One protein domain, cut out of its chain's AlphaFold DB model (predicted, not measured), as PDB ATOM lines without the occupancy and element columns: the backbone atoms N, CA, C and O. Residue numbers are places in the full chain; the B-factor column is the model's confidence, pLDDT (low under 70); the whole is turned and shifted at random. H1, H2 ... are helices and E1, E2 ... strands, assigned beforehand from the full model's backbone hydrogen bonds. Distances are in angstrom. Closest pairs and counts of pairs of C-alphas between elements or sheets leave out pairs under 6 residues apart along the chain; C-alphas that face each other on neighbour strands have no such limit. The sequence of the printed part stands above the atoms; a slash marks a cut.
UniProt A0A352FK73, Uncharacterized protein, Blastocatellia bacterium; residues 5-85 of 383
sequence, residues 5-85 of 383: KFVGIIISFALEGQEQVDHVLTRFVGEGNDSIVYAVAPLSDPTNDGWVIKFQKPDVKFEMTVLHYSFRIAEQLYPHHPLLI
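Overview. This is residues 5 to 85 of the 383 residues of an uncharacterized protein of Blastocatellia bacterium (UniProt A0A352FK73). One strongly twisted sheet, E1 to E4, curls like part of a barrel; short H1 only grazes it, and residues 68 to 85 follow with no named element. The 81 printed residues, 37 in named elements, hold E1, E2, E3, E4, then H1: a mixed class. The sheet, in that order, is a meander, each strand the antiparallel neighbour of the one before. The whole printed part is compact, with a radius of gyration of the C-alphas of 12.4 A, and its C-alphas span 35 by 32 by 20 A.

Along the chain. Find C-alpha 10 at (37.477, -0.057, 48.986), where E1, residues 10 to 13, begins, 10.0 A long. E2, residues 21 to 31, 24.7 A, bends by 74 degrees at residue 27. E3 is residues 35 to 42, 21.6 A; E4 is 51 to 56, 16.3 A. H1, residues 60 to 67, 10.0 A, ends at (32.660, 6.811, 36.363).

Arrangement. Look within hydrogen-bond range in three hairpins: E2 and E3, N 26 and O 39, 2.9 A; E1 and E2, N 11 and O 23, 2.8 A; E3 and E4, N 38 and O 53, 3.1 A. Edge strands E1 and E4 are apart. H1, its every O i to N i+4 pair within range, is only just on the sheet, with 5 pairs of C-alphas within 10 A, and only grazes it with residues 61 to 63.

Size, cuts and confidence. The C-alphas farthest apart, of Gly 17 and Ile 85, are 35.7 A apart. The printed part has no cut and no long link. Find pLDDT under 70 at residues 57 to 71 and residue 82.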
ATOM      1  N   LYS A   5      44.109   6.506  39.218       76.62
ATOM      2  CA  LYS A   5      43.063   7.215  39.980       76.62
ATOM      3  C   LYS A   5      42.147   6.303  40.803       76.62
ATOM      4  O   LYS A   5      41.303   6.818  41.528       76.62
ATOM      5  N   PHE A   6      42.274   4.983  40.659       79.38
ATOM      6  CA  PHE A   6      41.465   3.988  41.370       79.38
ATOM      7  C   PHE A   6      42.165   3.409  42.603       79.38
ATOM      8  O   PHE A   6      41.558   2.662  43.372       79.38
ATOM      9  N   VAL A   7      43.436   3.754  42.807       86.44
ATOM     10  CA  VAL A   7      44.194   3.364  43.995       86.44
ATOM     11  C   VAL A   7      43.635   4.076  45.225       86.44
ATOM     12  O   VAL A   7      43.701   5.294  45.311       86.44
ATOM     13  N   GLY A   8      43.141   3.311  46.197       84.88
ATOM     14  CA  GLY A   8      42.519   3.795  47.430       84.88
ATOM     15  C   GLY A   8      41.030   3.476  47.551       84.88
ATOM     16  O   GLY A   8      40.430   3.728  48.599       84.88
ATOM     17  N   ILE A   9      40.437   2.879  46.515       86.31
ATOM     18  CA  ILE A   9      39.052   2.400  46.522       86.31
ATOM     19  C   ILE A   9      38.914   1.152  47.387       86.31
ATOM     20  O   ILE A   9      39.720   0.227  47.279       86.31
ATOM     21  N   ILE A  10      37.854   1.107  48.191       86.25
ATOM     22  CA  ILE A  10      37.477  -0.057  48.986       86.25
ATOM     23  C   ILE A  10      36.492  -0.924  48.200       86.25
ATOM     24  O   ILE A  10      35.450  -0.453  47.742       86.25
ATOM     25  N   ILE A  11      36.806  -2.211  48.106       84.12
ATOM     26  CA  ILE A  11      35.965  -3.261  47.539       84.12
ATOM     27  C   ILE A  11      35.668  -4.317  48.605       84.12
ATOM     28  O   ILE A  11      36.521  -4.641  49.430       84.12
ATOM     29  N   SER A  12      34.462  -4.873  48.582       83.00
ATOM     30  CA  SER A  12      34.018  -5.860  49.569       83.00
ATOM     31  C   SER A  12      33.698  -7.165  48.859       83.00
ATOM     32  O   SER A  12      32.741  -7.232  48.089       83.00
ATOM     33  N   PHE A  13      34.466  -8.214  49.127       77.81
ATOM     34  CA  PHE A  13      34.214  -9.541  48.571       77.81
ATOM     35  C   PHE A  13      34.521 -10.620  49.611       77.81
ATOM     36  O   PHE A  13      35.305 -10.410  50.536       77.81
ATOM     37  N   ALA A  14      33.854 -11.763  49.479       74.94
ATOM     38  CA  ALA A  14      34.116 -12.945  50.288       74.94
ATOM     39  C   ALA A  14      34.985 -13.910  49.482       74.94
ATOM     40  O   ALA A  14      34.696 -14.192  48.316       74.94
ATOM     41  N   LEU A  15      36.043 -14.418  50.102       71.69
ATOM     42  CA  LEU A  15      36.746 -15.590  49.593       71.69
ATOM     43  C   LEU A  15      35.940 -16.839  49.963       71.69
ATOM     44  O   LEU A  15      35.188 -16.835  50.936       71.69
ATOM     45  N   GLU A  16      36.056 -17.900  49.170       71.12
ATOM     46  CA  GLU A  16      35.264 -19.118  49.353       71.12
ATOM     47  C   GLU A  16      35.401 -19.663  50.789       71.12
ATOM     48  O   GLU A  16      36.499 -19.956  51.261       71.12
ATOM     49  N   GLY A  17      34.275 -19.746  51.509       70.44
ATOM     50  CA  GLY A  17      34.233 -20.195  52.905       70.44
ATOM     51  C   GLY A  17      34.625 -19.151  53.962       70.44
ATOM     52  O   GLY A  17      34.769 -19.520  55.127       70.44
ATOM     53  N   GLN A  18      34.790 -17.876  53.596       75.44
ATOM     54  CA  GLN A  18      35.099 -16.777  54.520       75.44
ATOM     55  C   GLN A  18      33.971 -15.743  54.593       75.44
ATOM     56  O   GLN A  18      33.145 -15.622  53.689       75.44
ATOM     57  N   GLU A  19      33.943 -14.985  55.690       78.69
ATOM     58  CA  GLU A  19      33.098 -13.796  55.795       78.69
ATOM     59  C   GLU A  19      33.540 -12.732  54.779       78.69
ATOM     60  O   GLU A  19      34.680 -12.718  54.312       78.69
ATOM     61  N   GLN A  20      32.621 -11.843  54.405       82.62
ATOM     62  CA  GLN A  20      32.922 -10.734  53.508       82.62
ATOM     63  C   GLN A  20      33.906  -9.771  54.189       82.62
ATOM     64  O   GLN A  20      33.622  -9.267  55.275       82.62
ATOM     65  N   VAL A  21      35.049  -9.505  53.548       84.12
ATOM     66  CA  VAL A  21      36.091  -8.613  54.077       84.12
ATOM     67  C   VAL A  21      36.326  -7.450  53.118       84.12
ATOM     68  O   VAL A  21      36.367  -7.609  51.894       84.12
ATOM     69  N   ASP A  22      36.498  -6.263  53.695       88.81
ATOM     70  CA  ASP A  22      36.839  -5.045  52.971       88.81
ATOM     71  C   ASP A  22      38.326  -5.028  52.603       88.81
ATOM     72  O   ASP A  22      39.202  -5.179  53.458       88.81
ATOM     73  N   HIS A  23      38.608  -4.798  51.325       89.56
ATOM     74  CA  HIS A  23      39.950  -4.678  50.768       89.56
ATOM     75  C   HIS A  23      40.107  -3.329  50.076       89.56
ATOM     76  O   HIS A  23      39.143  -2.795  49.535       89.56
ATOM     77  N   VAL A  24      41.319  -2.790  50.055       90.25
ATOM     78  CA  VAL A  24      41.657  -1.555  49.344       90.25
ATOM     79  C   VAL A  24      42.482  -1.869  48.098       90.25
ATOM     80  O   VAL A  24      43.379  -2.708  48.145       90.25
ATOM     81  N   LEU A  25      42.182  -1.206  46.977       90.75
ATOM     82  CA  LEU A  25      43.019  -1.244  45.778       90.75
ATOM     83  C   LEU A  25      44.294  -0.436  46.046       90.75
ATOM     84  O   LEU A  25      44.220   0.781  46.182       90.75
ATOM     85  N   THR A  26      45.460  -1.068  46.121       91.31
ATOM     86  CA  THR A  26      46.706  -0.388  46.529       91.31
ATOM     87  C   THR A  26      47.574   0.046  45.358       91.31
ATOM     88  O   THR A  26      48.338   1.006  45.469       91.31
ATOM     89  N   ARG A  27      47.458  -0.631  44.210       91.56
ATOM     90  CA  ARG A  27      48.261  -0.323  43.022       91.56
ATOM     91  C   ARG A  27      47.628  -0.868  41.749       91.56
ATOM     92  O   ARG A  27      47.164  -2.006  41.726       91.56
ATOM     93  N   PHE A  28      47.696  -0.109  40.659       90.56
ATOM     94  CA  PHE A  28      47.409  -0.641  39.330       90.56
ATOM     95  C   PHE A  28      48.542  -1.575  38.870       90.56
ATOM     96  O   PHE A  28      49.723  -1.223  38.890       90.56
ATOM     97  N   VAL A  29      48.191  -2.806  38.495       92.50
ATOM     98  CA  VAL A  29      49.170  -3.832  38.102       92.50
ATOM     99  C   VAL A  29      49.310  -3.900  36.588       92.50
ATOM    100  O   VAL A  29      50.426  -4.035  36.089       92.50
ATOM    101  N   GLY A  30      48.200  -3.803  35.858       89.12
ATOM    102  CA  GLY A  30      48.204  -3.842  34.402       89.12
ATOM    103  C   GLY A  30      46.820  -4.057  33.802       89.12
ATOM    104  O   GLY A  30      45.852  -4.383  34.489       89.12
ATOM    105  N   GLU A  31      46.736  -3.880  32.489       88.06
ATOM    106  CA  GLU A  31      45.510  -4.019  31.709       88.06
ATOM    107  C   GLU A  31      45.791  -4.919  30.500       88.06
ATOM    108  O   GLU A  31      46.723  -4.678  29.736       88.06
ATOM    109  N   GLY A  32      45.004  -5.987  30.363       83.56
ATOM    110  CA  GLY A  32      45.016  -6.888  29.211       83.56
ATOM    111  C   GLY A  32      43.799  -6.670  28.313       83.56
ATOM    112  O   GLY A  32      42.955  -5.811  28.590       83.56
ATOM    113  N   ASN A  33      43.678  -7.478  27.256       77.56
ATOM    114  CA  ASN A  33      42.545  -7.407  26.321       77.56
ATOM    115  C   ASN A  33      41.203  -7.599  27.038       77.56
ATOM    116  O   ASN A  33      40.300  -6.788  26.861       77.56
ATOM    117  N   ASP A  34      41.141  -8.579  27.942       80.25
ATOM    118  CA  ASP A  34      39.888  -8.995  28.580       80.25
ATOM    119  C   ASP A  34      39.841  -8.657  30.071       80.25
ATOM    120  O   ASP A  34      38.969  -9.131  30.785       80.25
ATOM    121  N   SER A  35      40.804  -7.897  30.610       83.50
ATOM    122  CA  SER A  35      40.810  -7.629  32.055       83.50
ATOM    123  C   SER A  35      41.654  -6.450  32.510       83.50
ATOM    124  O   SER A  35      42.563  -6.007  31.810       83.50
ATOM    125  N   ILE A  36      41.357  -5.981  33.718       85.31
ATOM    126  CA  ILE A  36      42.084  -4.942  34.448       85.31
ATOM    127  C   ILE A  36      42.494  -5.531  35.800       85.31
ATOM    128  O   ILE A  36      41.678  -6.166  36.469       85.31
ATOM    129  N   VAL A  37      43.754  -5.354  36.195       89.81
ATOM    130  CA  VAL A  37      44.321  -5.989  37.391       89.81
ATOM    131  C   VAL A  37      44.823  -4.934  38.371       89.81
ATOM    132  O   VAL A  37      45.601  -4.052  37.999       89.81
ATOM    133  N   TYR A  38      44.420  -5.068  39.635       91.38
ATOM    134  CA  TYR A  38      44.892  -4.244  40.749       91.38
ATOM    135  C   TYR A  38      45.460  -5.122  41.858       91.38
ATOM    136  O   TYR A  38      44.964  -6.221  42.101       91.38
ATOM    137  N   ALA A  39      46.488  -4.627  42.540       92.38
ATOM    138  CA  ALA A  39      46.908  -5.161  43.823       92.38
ATOM    139  C   ALA A  39      45.869  -4.773  44.875       92.38
ATOM    140  O   ALA A  39      45.310  -3.672  44.819       92.38
ATOM    141  N   VAL A  40      45.593  -5.695  45.792       91.75
ATOM    142  CA  VAL A  40      44.632  -5.493  46.873       91.75
ATOM    143  C   VAL A  40      45.231  -5.917  48.198       91.75
ATOM    144  O   VAL A  40      45.923  -6.933  48.278       91.75
ATOM    145  N   ALA A  41      44.914  -5.153  49.233       91.50
ATOM    146  CA  ALA A  41      45.285  -5.454  50.606       91.50
ATOM    147  C   ALA A  41      44.035  -5.404  51.499       91.50
ATOM    148  O   ALA A  41      43.135  -4.598  51.237       91.50
ATOM    149  N   PRO A  42      43.931  -6.244  52.544       90.38
ATOM    150  CA  PRO A  42      42.871  -6.110  53.538       90.38
ATOM    151  C   PRO A  42      42.891  -4.709  54.154       90.38
ATOM    152  O   PRO A  42      43.956  -4.190  54.476       90.38
ATOM    153  N   LEU A  43      41.727  -4.096  54.381       87.69
ATOM    154  CA  LEU A  43      41.666  -2.753  54.973       87.69
ATOM    155  C   LEU A  43      42.293  -2.704  56.382       87.69
ATOM    156  O   LEU A  43      42.800  -1.667  56.801       87.69
ATOM    157  N   SER A  44      42.283  -3.829  57.102       88.62
ATOM    158  CA  SER A  44      42.928  -3.995  58.409       88.62
ATOM    159  C   SER A  44      44.459  -4.058  58.355       88.62
ATOM    160  O   SER A  44      45.100  -3.807  59.373       88.62
ATOM    161  N   ASP A  45      45.041  -4.382  57.197       89.00
ATOM    162  CA  ASP A  45      46.485  -4.417  56.959       89.00
ATOM    163  C   ASP A  45      46.802  -3.988  55.511       89.00
ATOM    164  O   ASP A  45      47.104  -4.821  54.650       89.00
ATOM    165  N   PRO A  46      46.743  -2.674  55.222       82.94
ATOM    166  CA  PRO A  46      46.899  -2.132  53.874       82.94
ATOM    167  C   PRO A  46      48.331  -2.242  53.326       82.94
ATOM    168  O   PRO A  46      48.588  -1.809  52.209       82.94
ATOM    169  N   THR A  47      49.275  -2.786  54.104       82.81
ATOM    170  CA  THR A  47      50.660  -3.025  53.665       82.81
ATOM    171  C   THR A  47      50.864  -4.417  53.067       82.81
ATOM    172  O   THR A  47      51.907  -4.696  52.471       82.81
ATOM    173  N   ASN A  48      49.870  -5.295  53.205       84.44
ATOM    174  CA  ASN A  48      49.924  -6.671  52.740       84.44
ATOM    175  C   ASN A  48      49.361  -6.813  51.317       84.44
ATOM    176  O   ASN A  48      48.280  -7.365  51.108       84.44
ATOM    177  N   ASP A  49      50.135  -6.358  50.328       72.56
ATOM    178  CA  ASP A  49      49.828  -6.450  48.887       72.56
ATOM    179  C   ASP A  49      50.004  -7.874  48.310       72.56
ATOM    180  O   ASP A  49      50.456  -8.064  47.177       72.56
ATOM    181  N   GLY A  50      49.706  -8.916  49.090       76.44
ATOM    182  CA  GLY A  50      49.931 -10.307  48.686       76.44
ATOM    183  C   GLY A  50      48.986 -10.810  47.588       76.44
ATOM    184  O   GLY A  50      49.197 -11.900  47.056       76.44
ATOM    185  N   TRP A  51      47.937 -10.046  47.269       86.31
ATOM    186  CA  TRP A  51      46.824 -10.476  46.429       86.31
ATOM    187  C   TRP A  51      46.598  -9.498  45.279       86.31
ATOM    188  O   TRP A  51      46.840  -8.295  45.383       86.31
ATOM    189  N   VAL A  52      46.098 -10.027  44.167       89.31
ATOM    190  CA  VAL A  52      45.617  -9.225  43.043       89.31
ATOM    191  C   VAL A  52      44.173  -9.582  42.755       89.31
ATOM    192  O   VAL A  52      43.789 -10.751  42.819       89.31
ATOM    193  N   ILE A  53      43.384  -8.576  42.399       87.00
ATOM    194  CA  ILE A  53      42.041  -8.769  41.872       87.00
ATOM    195  C   ILE A  53      42.041  -8.500  40.370       87.00
ATOM    196  O   ILE A  53      42.702  -7.580  39.881       87.00
ATOM    197  N   LYS A  54      41.301  -9.333  39.638       87.75
ATOM    198  CA  LYS A  54      41.129  -9.240  38.191       87.75
ATOM    199  C   LYS A  54      39.672  -8.902  37.886       87.75
ATOM    200  O   LYS A  54      38.795  -9.729  38.112       87.75
ATOM    201  N   PHE A  55      39.442  -7.721  37.327       80.50
ATOM    202  CA  PHE A  55      38.151  -7.298  36.783       80.50
ATOM    203  C   PHE A  55      38.082  -7.710  35.309       80.50
ATOM    204  O   PHE A  55      39.008  -7.411  34.553       80.50
ATOM    205  N   GLN A  56      37.044  -8.444  34.900       76.62
ATOM    206  CA  GLN A  56      36.906  -8.988  33.538       76.62
ATOM    207  C   GLN A  56      36.190  -7.994  32.628       76.62
ATOM    208  O   GLN A  56      35.082  -7.586  32.935       76.62
ATOM    209  N   LYS A  57      36.777  -7.633  31.489       66.81
ATOM    210  CA  LYS A  57      36.181  -6.695  30.535       66.81
ATOM    211  C   LYS A  57      35.068  -7.354  29.698       66.81
ATOM    212  O   LYS A  57      35.248  -8.490  29.266       66.81
ATOM    213  N   PRO A  58      33.987  -6.623  29.367       55.75
ATOM    214  CA  PRO A  58      33.623  -5.334  29.946       55.75
ATOM    215  C   PRO A  58      33.092  -5.545  31.367       55.75
ATOM    216  O   PRO A  58      32.032  -6.138  31.556       55.75
ATOM    217  N   ASP A  59      33.802  -5.029  32.370       59.34
ATOM    218  CA  ASP A  59      33.268  -4.993  33.727       59.34
ATOM    219  C   ASP A  59      32.506  -3.683  33.830       59.34
ATOM    220  O   ASP A  59      33.028  -2.679  34.314       59.34
ATOM    221  N   VAL A  60      31.295  -3.670  33.268       50.47
ATOM    222  CA  VAL A  60      30.440  -2.479  33.261       50.47
ATOM    223  C   VAL A  60      30.250  -1.993  34.697       50.47
ATOM    224  O   VAL A  60      30.305  -0.799  34.935       50.47
ATOM    225  N   LYS A  61      30.167  -2.878  35.697       51.53
ATOM    226  CA  LYS A  61      30.060  -2.462  37.103       51.53
ATOM    227  C   LYS A  61      31.328  -1.784  37.603       51.53
ATOM    228  O   LYS A  61      31.218  -0.734  38.230       51.53
ATOM    229  N   PHE A  62      32.514  -2.322  37.317       57.06
ATOM    230  CA  PHE A  62      33.767  -1.654  37.667       57.06
ATOM    231  C   PHE A  62      33.879  -0.320  36.935       57.06
ATOM    232  O   PHE A  62      33.962   0.697  37.603       57.06
ATOM    233  N   GLU A  63      33.781  -0.289  35.603       52.50
ATOM    234  CA  GLU A  63      33.892   0.931  34.790       52.50
ATOM    235  C   GLU A  63      32.826   1.990  35.129       52.50
ATOM    236  O   GLU A  63      33.119   3.183  35.052       52.50
ATOM    237  N   MET A  64      31.636   1.588  35.583       51.78
ATOM    238  CA  MET A  64      30.556   2.509  35.950       51.78
ATOM    239  C   MET A  64      30.598   2.967  37.406       51.78
ATOM    240  O   MET A  64      30.420   4.156  37.662       51.78
ATOM    241  N   THR A  65      30.944   2.092  38.357       51.16
ATOM    242  CA  THR A  65      31.281   2.531  39.728       51.16
ATOM    243  C   THR A  65      32.464   3.509  39.666       51.16
ATOM    244  O   THR A  65      32.488   4.505  40.387       51.16
ATOM    245  N   VAL A  66      33.377   3.261  38.710       50.81
ATOM    246  CA  VAL A  66      34.526   4.088  38.312       50.81
ATOM    247  C   VAL A  66      34.136   5.470  37.800       50.81
ATOM    248  O   VAL A  66      34.753   6.457  38.200       50.81
ATOM    249  N   LEU A  67      33.125   5.552  36.940       51.84
ATOM    250  CA  LEU A  67      32.660   6.811  36.363       51.84
ATOM    251  C   LEU A  67      31.789   7.632  37.330       51.84
ATOM    252  O   LEU A  67      31.776   8.854  37.231       51.84
ATOM    253  N   HIS A  68      31.104   6.994  38.285       53.16
ATOM    254  CA  HIS A  68      30.070   7.638  39.113       53.16
ATOM    255  C   HIS A  68      30.491   7.990  40.546       53.16
ATOM    256  O   HIS A  68      29.650   8.350  41.374       53.16
ATOM    257  N   TYR A  69      31.792   7.921  40.852       56.53
ATOM    258  CA  TYR A  69      32.371   8.342  42.138       56.53
ATOM    259  C   TYR A  69      31.701   7.699  43.371       56.53
ATOM    260  O   TYR A  69      31.799   8.224  44.474       56.53
ATOM    261  N   SER A  70      31.012   6.564  43.209       54.38
ATOM    262  CA  SER A  70      30.266   5.871  44.275       54.38
ATOM    263  C   SER A  70      31.166   5.011  45.167       54.38
ATOM    264  O   SER A  70      30.687   4.135  45.888       54.38
ATOM    265  N   PHE A  71      32.482   5.196  45.087       63.31
ATOM    266  CA  PHE A  71      33.414   4.396  45.855       63.31
ATOM    267  C   PHE A  71      33.482   4.863  47.286       63.31
ATOM    268  O   PHE A  71      33.703   6.039  47.570       63.31
ATOM    269  N   ARG A  72      33.450   3.894  48.194       72.50
ATOM    270  CA  ARG A  72      34.009   4.119  49.512       72.50
ATOM    271  C   ARG A  72      35.525   4.184  49.351       72.50
ATOM    272  O   ARG A  72      36.155   3.201  48.970       72.50
ATOM    273  N   ILE A  73      36.097   5.354  49.582       78.75
ATOM    274  CA  ILE A  73      37.543   5.570  49.539       78.75
ATOM    275  C   ILE A  73      38.073   5.375  50.957       78.75
ATOM    276  O   ILE A  73      37.425   5.762  51.929       78.75
ATOM    277  N   ALA A  74      39.246   4.764  51.098       83.94
ATOM    278  CA  ALA A  74      39.927   4.681  52.384       83.94
ATOM    279  C   ALA A  74      40.504   6.058  52.758       83.94
ATOM    280  O   ALA A  74      41.709   6.278  52.665       83.94
ATOM    281  N   GLU A  75      39.642   6.992  53.170       84.12
ATOM    282  CA  GLU A  75      39.970   8.405  53.440       84.12
ATOM    283  C   GLU A  75      41.163   8.587  54.383       84.12
ATOM    284  O   GLU A  75      41.955   9.508  54.217       84.12
ATOM    285  N   GLN A  76      41.331   7.680  55.349       85.50
ATOM    286  CA  GLN A  76      42.457   7.704  56.289       85.50
ATOM    287  C   GLN A  76      43.811   7.478  55.601       85.50
ATOM    288  O   GLN A  76      44.813   8.054  56.018       85.50
ATOM    289  N   LEU A  77      43.843   6.641  54.560       84.44
ATOM    290  CA  LEU A  77      45.052   6.316  53.798       84.44
ATOM    291  C   LEU A  77      45.230   7.250  52.594       84.44
ATOM    292  O   LEU A  77      46.357   7.579  52.229       84.44
ATOM    293  N   TYR A  78      44.122   7.705  52.002       84.25
ATOM    294  CA  TYR A  78      44.095   8.528  50.794       84.25
ATOM    295  C   TYR A  78      43.231   9.791  50.983       84.25
ATOM    296  O   TYR A  78      42.232   9.963  50.289       84.25
ATOM    297  N   PRO A  79      43.603  10.723  51.880       81.69
ATOM    298  CA  PRO A  79      42.783  11.898  52.215       81.69
ATOM    299  C   PRO A  79      42.688  12.944  51.094       81.69
ATOM    300  O   PRO A  79      41.845  13.834  51.129       81.69
ATOM    301  N   HIS A  80      43.566  12.857  50.095       80.50
ATOM    302  CA  HIS A  80      43.585  13.733  48.920       80.50
ATOM    303  C   HIS A  80      43.283  12.961  47.636       80.50
ATOM    304  O   HIS A  80      43.728  13.345  46.553       80.50
ATOM    305  N   HIS A  81      42.589  11.829  47.763       80.25
ATOM    306  CA  HIS A  81      42.230  11.012  46.620       80.25
ATOM    307  C   HIS A  81      41.452  11.856  45.594       80.25
ATOM    308  O   HIS A  81      40.514  12.554  45.973       80.25
ATOM    309  N   PRO A  82      41.781  11.789  44.291       69.88
ATOM    310  CA  PRO A  82      41.166  12.641  43.268       69.88
ATOM    311  C   PRO A  82      39.662  12.392  43.063       69.88
ATOM    312  O   PRO A  82      39.001  13.174  42.385       69.88
ATOM    313  N   LEU A  83      39.135  11.294  43.618       72.06
ATOM    314  CA  LEU A  83      37.707  10.955  43.624       72.06
ATOM    315  C   LEU A  83      37.000  11.298  44.951       72.06
ATOM    316  O   LEU A  83      35.803  11.048  45.051       72.06
ATOM    317  N   LEU A  84      37.701  11.847  45.956       75.19
ATOM    318  CA  LEU A  84      37.049  12.430  47.134       75.19
ATOM    319  C   LEU A  84      36.439  13.765  46.724       75.19
ATOM    320  O   LEU A  84      37.128  14.776  46.603       75.19
ATOM    321  N   ILE A  85      35.144  13.721  46.452       71.19
ATOM    322  CA  ILE A  85      34.336  14.851  46.018       71.19
ATOM    323  C   ILE A  85      33.204  14.995  47.032       71.19
ATOM    324  O   ILE A  85      32.676  13.994  47.518       71.19
TER     325      ILE A  85